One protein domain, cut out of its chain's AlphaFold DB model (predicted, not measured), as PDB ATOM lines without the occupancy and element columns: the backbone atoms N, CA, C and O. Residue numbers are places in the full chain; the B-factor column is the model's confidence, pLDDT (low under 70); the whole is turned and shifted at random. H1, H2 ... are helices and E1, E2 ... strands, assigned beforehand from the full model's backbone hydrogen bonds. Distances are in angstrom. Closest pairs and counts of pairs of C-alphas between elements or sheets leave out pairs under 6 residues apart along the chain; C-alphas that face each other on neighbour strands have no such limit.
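Overview. This is residues 4 to 57 of the 60 residues of an uncharacterized protein of Gottschalkiaceae bacterium (UniProt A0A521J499). A two-stranded hairpin, E1 and E2, with the short helix H3 just before it in the chain makes one small end of a drawn-out model; a helical hairpin, H1 and H2, makes the other end, and the long link of residues 22 to 37 spans the space between them. The 54 printed residues include three named helices and two named strands, in the order H1, H2, H3, E1, E2, and the class is mixed, helices and strands. The sheet, E1 - E2, is antiparallel. The whole is extended, a rod spanning 58 by 28 by 13 A, with a radius of gyration of the C-alphas of 20.0 A.

Along the chain. E1 is residues 47 to 50 and E2 is residues 53 to 56, where C-alpha 56 is at (-17.398, -25.518, -15.669). H3 is residues 38 to 44, 10.0 A long. H2, residues 12 to 21, is the longest helix at 14.3 A. H1 is residues 4 to 10, 10.0 A long, and begins with C-alpha 4 at (-62.199, -26.495, -10.502).

Arrangement. E1 and E2 form a hairpin with 140 degrees between their directions. N 48 and O 55, 2.9 A apart, and N 50 and O 53, 3.0 A, are within hydrogen-bond range. A tight link joins H3 to E1, while H3 and E2 are apart. H2 and H3 are apart. H1 and H2 touch and form a helical hairpin; their closest C-alphas, of Lys 8 and Tyr 15, are 5.3 A apart. They run opposite ways at a tilt of 36 degrees, only just steep. In H1, H2 and H3 every O i to N i+4 pair is within hydrogen-bond range.

Size, cuts and confidence. The two C-alphas farthest apart, of Lys 10 and Gly 51, are 59.0 A apart. The printed part has no cut. The link from H2 to H3 is long; residues 20 to 29 stand free. Mean pLDDT of the printed part is 78.5, with residues 24 to 32 and 42 to 45 under 70.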
ATOM      1  N   GLY A   4     -63.171 -26.866 -11.530       86.88
ATOM      2  CA  GLY A   4     -62.199 -26.495 -10.502       86.88
ATOM      3  C   GLY A   4     -62.841 -26.039  -9.189       86.88
ATOM      4  O   GLY A   4     -62.383 -26.431  -8.120       86.88
ATOM      5  N   GLU A   5     -63.925 -25.261  -9.241       89.88
ATOM      6  CA  GLU A   5     -64.671 -24.835  -8.044       89.88
ATOM      7  C   GLU A   5     -65.371 -26.005  -7.350       89.88
ATOM      8  O   GLU A   5     -65.440 -26.043  -6.120       89.88
ATOM      9  N   ILE A   6     -65.864 -26.972  -8.130       91.00
ATOM     10  CA  ILE A   6     -66.481 -28.196  -7.608       91.00
ATOM     11  C   ILE A   6     -65.438 -29.022  -6.861       91.00
ATOM     12  O   ILE A   6     -65.675 -29.408  -5.719       91.00
ATOM     13  N   ILE A   7     -64.276 -29.256  -7.481       89.06
ATOM     14  CA  ILE A   7     -63.187 -30.022  -6.867       89.06
ATOM     15  C   ILE A   7     -62.683 -29.292  -5.618       89.06
ATOM     16  O   ILE A   7     -62.556 -29.915  -4.576       89.06
ATOM     17  N   LYS A   8     -62.521 -27.961  -5.658       90.31
ATOM     18  CA  LYS A   8     -62.107 -27.163  -4.490       90.31
ATOM     19  C   LYS A   8     -63.053 -27.303  -3.292       90.31
ATOM     20  O   LYS A   8     -62.576 -27.299  -2.160       90.31
ATOM     21  N   LYS A   9     -64.369 -27.382  -3.525       91.62
ATOM     22  CA  LYS A   9     -65.377 -27.530  -2.459       91.62
ATOM     23  C   LYS A   9     -65.496 -28.966  -1.945       91.62
ATOM     24  O   LYS A   9     -65.732 -29.146  -0.758       91.62
ATOM     25  N   LYS A  10     -65.381 -29.962  -2.830       92.06
ATOM     26  CA  LYS A  10     -65.538 -31.385  -2.483       92.06
ATOM     27  C   LYS A  10     -64.269 -31.999  -1.896       92.06
ATOM     28  O   LYS A  10     -64.356 -32.766  -0.948       92.06
ATOM     29  N   ASP A  11     -63.115 -31.673  -2.469       90.94
ATOM     30  CA  ASP A  11     -61.812 -32.201  -2.071       90.94
ATOM     31  C   ASP A  11     -60.714 -31.154  -2.313       90.94
ATOM     32  O   ASP A  11     -60.099 -31.032  -3.383       90.94
ATOM     33  N   TYR A  12     -60.475 -30.372  -1.263       91.50
ATOM     34  CA  TYR A  12     -59.494 -29.300  -1.279       91.50
ATOM     35  C   TYR A  12     -58.054 -29.812  -1.442       91.50
ATOM     36  O   TYR A  12     -57.231 -29.144  -2.081       91.50
ATOM     37  N   ASP A  13     -57.737 -30.995  -0.914       93.12
ATOM     38  CA  ASP A  13     -56.388 -31.552  -0.985       93.12
ATOM     39  C   ASP A  13     -56.047 -31.994  -2.404       93.12
ATOM     40  O   ASP A  13     -54.959 -31.684  -2.909       93.12
ATOM     41  N   THR A  14     -56.994 -32.635  -3.089       90.50
ATOM     42  CA  THR A  14     -56.851 -32.995  -4.503       90.50
ATOM     43  C   THR A  14     -56.765 -31.749  -5.383       90.50
ATOM     44  O   THR A  14     -55.859 -31.654  -6.215       90.50
ATOM     45  N   TYR A  15     -57.603 -30.733  -5.139       92.44
ATOM     46  CA  TYR A  15     -57.492 -29.434  -5.817       92.44
ATOM     47  C   TYR A  15     -56.086 -28.828  -5.669       92.44
ATOM     48  O   TYR A  15     -55.456 -28.420  -6.648       92.44
ATOM     49  N   ARG A  16     -55.553 -28.804  -4.440       90.25
ATOM     50  CA  ARG A  16     -54.241 -28.220  -4.139       90.25
ATOM     51  C   ARG A  16     -53.096 -29.007  -4.777       90.25
ATOM     52  O   ARG A  16     -52.117 -28.389  -5.197       90.25
ATOM     53  N   LYS A  17     -53.193 -30.339  -4.855       91.50
ATOM     54  CA  LYS A  17     -52.216 -31.194  -5.552       91.50
ATOM     55  C   LYS A  17     -52.219 -30.928  -7.057       91.50
ATOM     56  O   LYS A  17     -51.153 -30.660  -7.603       91.50
ATOM     57  N   LEU A  18     -53.391 -30.898  -7.692       87.62
ATOM     58  CA  LEU A  18     -53.532 -30.601  -9.124       87.62
ATOM     59  C   LEU A  18     -52.962 -29.222  -9.474       87.62
ATOM     60  O   LEU A  18     -52.141 -29.100 -10.379       87.62
ATOM     61  N   MET A  19     -53.292 -28.194  -8.687       88.38
ATOM     62  CA  MET A  19     -52.756 -26.844  -8.894       88.38
ATOM     63  C   MET A  19     -51.232 -26.775  -8.742       88.38
ATOM     64  O   MET A  19     -50.597 -25.954  -9.393       88.38
ATOM     65  N   ARG A  20     -50.619 -27.614  -7.892       86.06
ATOM     66  CA  ARG A  20     -49.152 -27.701  -7.786       86.06
ATOM     67  C   ARG A  20     -48.530 -28.426  -8.975       86.06
ATOM     68  O   ARG A  20     -47.482 -27.983  -9.424       86.06
ATOM     69  N   MET A  21     -49.149 -29.501  -9.462       84.12
ATOM     70  CA  MET A  21     -48.656 -30.255 -10.625       84.12
ATOM     71  C   MET A  21     -48.714 -29.417 -11.904       84.12
ATOM     72  O   MET A  21     -47.772 -29.425 -12.687       84.12
ATOM     73  N   CYS A  22     -49.798 -28.663 -12.090       79.00
ATOM     74  CA  CYS A  22     -49.991 -27.788 -13.247       79.00
ATOM     75  C   CYS A  22     -49.288 -26.433 -13.110       79.00
ATOM     76  O   CYS A  22     -49.324 -25.627 -14.038       79.00
ATOM     77  N   LYS A  23     -48.663 -26.143 -11.961       77.19
ATOM     78  CA  LYS A  23     -47.845 -24.944 -11.817       77.19
ATOM     79  C   LYS A  23     -46.581 -25.172 -12.627       77.19
ATOM     80  O   LYS A  23     -45.707 -25.923 -12.196       77.19
ATOM     81  N   GLU A  24     -46.485 -24.517 -13.781       68.88
ATOM     82  CA  GLU A  24     -45.226 -24.464 -14.514       68.88
ATOM     83  C   GLU A  24     -44.116 -24.084 -13.526       68.88
ATOM     84  O   GLU A  24     -44.316 -23.177 -12.698       68.88
ATOM     85  N   PRO A  25     -42.965 -24.783 -13.540       63.62
ATOM     86  CA  PRO A  25     -41.838 -24.332 -12.751       63.62
ATOM     87  C   PRO A  25     -41.604 -22.891 -13.178       63.62
ATOM     88  O   PRO A  25     -41.349 -22.646 -14.358       63.62
ATOM     89  N   LYS A  26     -41.747 -21.939 -12.239       60.72
ATOM     90  CA  LYS A  26     -41.352 -20.548 -12.482       60.72
ATOM     91  C   LYS A  26     -39.990 -20.662 -13.141       60.72
ATOM     92  O   LYS A  26     -39.086 -21.212 -12.500       60.72
ATOM     93  N   LYS A  27     -39.866 -20.267 -14.415       58.25
ATOM     94  CA  LYS A  27     -38.558 -20.158 -15.056       58.25
ATOM     95  C   LYS A  27     -37.781 -19.308 -14.070       58.25
ATOM     96  O   LYS A  27     -38.153 -18.164 -13.844       58.25
ATOM     97  N   LYS A  28     -36.848 -19.917 -13.332       59.47
ATOM     98  CA  LYS A  28     -35.985 -19.149 -12.443       59.47
ATOM     99  C   LYS A  28     -35.354 -18.159 -13.395       59.47
ATOM    100  O   LYS A  28     -34.732 -18.625 -14.353       59.47
ATOM    101  N   ASP A  29     -35.639 -16.874 -13.220       58.78
ATOM    102  CA  ASP A  29     -35.072 -15.839 -14.068       58.78
ATOM    103  C   ASP A  29     -33.563 -16.077 -14.035       58.78
ATOM    104  O   ASP A  29     -32.914 -15.925 -13.004       58.78
ATOM    105  N   LYS A  30     -33.026 -16.610 -15.136       61.09
ATOM    106  CA  LYS A  30     -31.585 -16.854 -15.288       61.09
ATOM    107  C   LYS A  30     -30.859 -15.544 -15.588       61.09
ATOM    108  O   LYS A  30     -29.651 -15.542 -15.797       61.09
ATOM    109  N   GLU A  31     -31.622 -14.462 -15.681       68.31
ATOM    110  CA  GLU A  31     -31.160 -13.134 -15.996       68.31
ATOM    111  C   GLU A  31     -30.620 -12.478 -14.729       68.31
ATOM    112  O   GLU A  31     -31.315 -12.318 -13.726       68.31
ATOM    113  N   ILE A  32     -29.339 -12.140 -14.787       69.19
ATOM    114  CA  ILE A  32     -28.618 -11.469 -13.716       69.19
ATOM    115  C   ILE A  32     -29.034 -10.004 -13.742       69.19
ATOM    116  O   ILE A  32     -28.892  -9.340 -14.770       69.19
ATOM    117  N   LYS A  33     -29.509  -9.482 -12.612       78.06
ATOM    118  CA  LYS A  33     -29.823  -8.055 -12.472       78.06
ATOM    119  C   LYS A  33     -28.646  -7.306 -11.852       78.06
ATOM    120  O   LYS A  33     -27.854  -7.871 -11.097       78.06
ATOM    121  N   LEU A  34     -28.531  -6.015 -12.156       74.06
ATOM    122  CA  LEU A  34     -27.561  -5.147 -11.488       74.06
ATOM    123  C   LEU A  34     -27.919  -5.058  -9.993       74.06
ATOM    124  O   LEU A  34     -29.061  -4.754  -9.657       74.06
ATOM    125  N   GLY A  35     -26.962  -5.356  -9.111       78.94
ATOM    126  CA  GLY A  35     -27.189  -5.423  -7.659       78.94
ATOM    127  C   GLY A  35     -27.695  -6.774  -7.129       78.94
ATOM    128  O   GLY A  35     -28.118  -6.844  -5.979       78.94
ATOM    129  N   ASP A  36     -27.669  -7.841  -7.934       77.19
ATOM    130  CA  ASP A  36     -28.007  -9.196  -7.478       77.19
ATOM    131  C   ASP A  36     -26.967  -9.749  -6.476       77.19
ATOM    132  O   ASP A  36     -25.830  -9.282  -6.382       77.19
ATOM    133  N   SER A  37     -27.361 -10.763  -5.705       79.62
ATOM    134  CA  SER A  37     -26.525 -11.385  -4.678       79.62
ATOM    135  C   SER A  37     -25.207 -11.929  -5.241       79.62
ATOM    136  O   SER A  37     -25.154 -12.496  -6.337       79.62
ATOM    137  N   VAL A  38     -24.139 -11.846  -4.440       73.12
ATOM    138  CA  VAL A  38     -22.808 -12.380  -4.787       73.12
ATOM    139  C   VAL A  38     -22.889 -13.847  -5.222       73.12
ATOM    140  O   VAL A  38     -22.270 -14.243  -6.205       73.12
ATOM    141  N   THR A  39     -23.721 -14.649  -4.556       71.75
ATOM    142  CA  THR A  39     -23.957 -16.057  -4.899       71.75
ATOM    143  C   THR A  39     -24.531 -16.252  -6.304       71.75
ATOM    144  O   THR A  39     -24.118 -17.178  -7.003       71.75
ATOM    145  N   ASN A  40     -25.449 -15.390  -6.751       74.25
ATOM    146  CA  ASN A  40     -26.016 -15.471  -8.100       74.25
ATOM    147  C   ASN A  40     -25.005 -15.016  -9.161       74.25
ATOM    148  O   ASN A  40     -24.857 -15.675 -10.194       74.25
ATOM    149  N   LEU A  41     -24.233 -13.965  -8.869       72.81
ATOM    150  CA  LEU A  41     -23.143 -13.488  -9.727       72.81
ATOM    151  C   LEU A  41     -22.037 -14.539  -9.902       72.81
ATOM    152  O   LEU A  41     -21.487 -14.704 -10.993       72.81
ATOM    153  N   MET A  42     -21.712 -15.287  -8.846       68.31
ATOM    154  CA  MET A  42     -20.732 -16.371  -8.919       68.31
ATOM    155  C   MET A  42     -21.240 -17.550  -9.753       68.31
ATOM    156  O   MET A  42     -20.479 -18.062 -10.571       68.31
ATOM    157  N   LYS A  43     -22.516 -17.939  -9.612       69.12
ATOM    158  CA  LYS A  43     -23.133 -19.009 -10.419       69.12
ATOM    159  C   LYS A  43     -23.124 -18.701 -11.909       69.12
ATOM    160  O   LYS A  43     -22.813 -19.574 -12.713       69.12
ATOM    161  N   ALA A  44     -23.411 -17.459 -12.282       69.94
ATOM    162  CA  ALA A  44     -23.309 -17.022 -13.670       69.94
ATOM    163  C   ALA A  44     -21.889 -17.165 -14.235       69.94
ATOM    164  O   ALA A  44     -21.704 -17.583 -15.374       69.94
ATOM    165  N   ASN A  45     -20.887 -16.873 -13.406       68.44
ATOM    166  CA  ASN A  45     -19.474 -17.015 -13.748       68.44
ATOM    167  C   ASN A  45     -18.929 -18.442 -13.540       68.44
ATOM    168  O   ASN A  45     -17.739 -18.683 -13.757       68.44
ATOM    169  N   ALA A  46     -19.762 -19.396 -13.107       72.62
ATOM    170  CA  ALA A  46     -19.331 -20.767 -12.849       72.62
ATOM    171  C   ALA A  46     -19.037 -21.537 -14.142       72.62
ATOM    172  O   ALA A  46     -18.272 -22.500 -14.105       72.62
ATOM    173  N   TYR A  47     -19.577 -21.093 -15.280       74.25
ATOM    174  CA  TYR A  47     -19.358 -21.703 -16.586       74.25
ATOM    175  C   TYR A  47     -18.782 -20.686 -17.568       74.25
ATOM    176  O   TYR A  47     -19.305 -19.584 -17.721       74.25
ATOM    177  N   LYS A  48     -17.721 -21.067 -18.281       78.12
ATOM    178  CA  LYS A  48     -17.067 -20.233 -19.294       78.12
ATOM    179  C   LYS A  48     -16.912 -21.016 -20.591       78.12
ATOM    180  O   LYS A  48     -16.644 -22.217 -20.587       78.12
ATOM    181  N   ARG A  49     -17.052 -20.343 -21.733       75.56
ATOM    182  CA  ARG A  49     -16.671 -20.932 -23.021       75.56
ATOM    183  C   ARG A  49     -15.150 -20.975 -23.138       75.56
ATOM    184  O   ARG A  49     -14.490 -19.947 -23.021       75.56
ATOM    185  N   GLN A  50     -14.615 -22.163 -23.387       81.75
ATOM    186  CA  GLN A  50     -13.213 -22.375 -23.743       81.75
ATOM    187  C   GLN A  50     -13.188 -23.088 -25.099       81.75
ATOM    188  O   GLN A  50     -13.748 -24.176 -25.262       81.75
ATOM    189  N   GLY A  51     -12.625 -22.417 -26.107       84.62
ATOM    190  CA  GLY A  51     -12.758 -22.820 -27.507       84.62
ATOM    191  C   GLY A  51     -14.225 -22.811 -27.961       84.62
ATOM    192  O   GLY A  51     -14.912 -21.796 -27.849       84.62
ATOM    193  N   ARG A  52     -14.718 -23.955 -28.456       82.56
ATOM    194  CA  ARG A  52     -16.107 -24.124 -28.939       82.56
ATOM    195  C   ARG A  52     -17.088 -24.660 -27.883       82.56
ATOM    196  O   ARG A  52     -18.290 -24.676 -28.138       82.56
ATOM    197  N   ARG A  53     -16.609 -25.117 -26.718       76.00
ATOM    198  CA  ARG A  53     -17.428 -25.816 -25.708       76.00
ATOM    199  C   ARG A  53     -17.556 -25.001 -24.415       76.00
ATOM    200  O   ARG A  53     -16.659 -24.240 -24.054       76.00
ATOM    201  N   VAL A  54     -18.689 -25.152 -23.728       81.75
ATOM    202  CA  VAL A  54     -18.922 -24.571 -22.393       81.75
ATOM    203  C   VAL A  54     -18.312 -25.507 -21.352       81.75
ATOM    204  O   VAL A  54     -18.644 -26.688 -21.340       81.75
ATOM    205  N   HIS A  55     -17.433 -24.983 -20.500       77.62
ATOM    206  CA  HIS A  55     -16.773 -25.723 -19.425       77.62
ATOM    207  C   HIS A  55     -17.134 -25.119 -18.070       77.62
ATOM    208  O   HIS A  55     -17.292 -23.902 -17.948       77.62
ATOM    209  N   GLN A  56     -17.248 -25.966 -17.048       78.31
ATOM    210  CA  GLN A  56     -17.398 -25.518 -15.669       78.31
ATOM    211  C   GLN A  56     -16.033 -25.065 -15.141       78.31
ATOM    212  O   GLN A  56     -15.084 -25.840 -15.101       78.31
ATOM    213  N   THR A  57     -15.924 -23.796 -14.761       75.81
ATOM    214  CA  THR A  57     -14.685 -23.176 -14.271       75.81
ATOM    215  C   THR A  57     -14.636 -23.041 -12.755       75.81
ATOM    216  O   THR A  57     -13.553 -22.898 -12.197       75.81
TER     217      THR A  57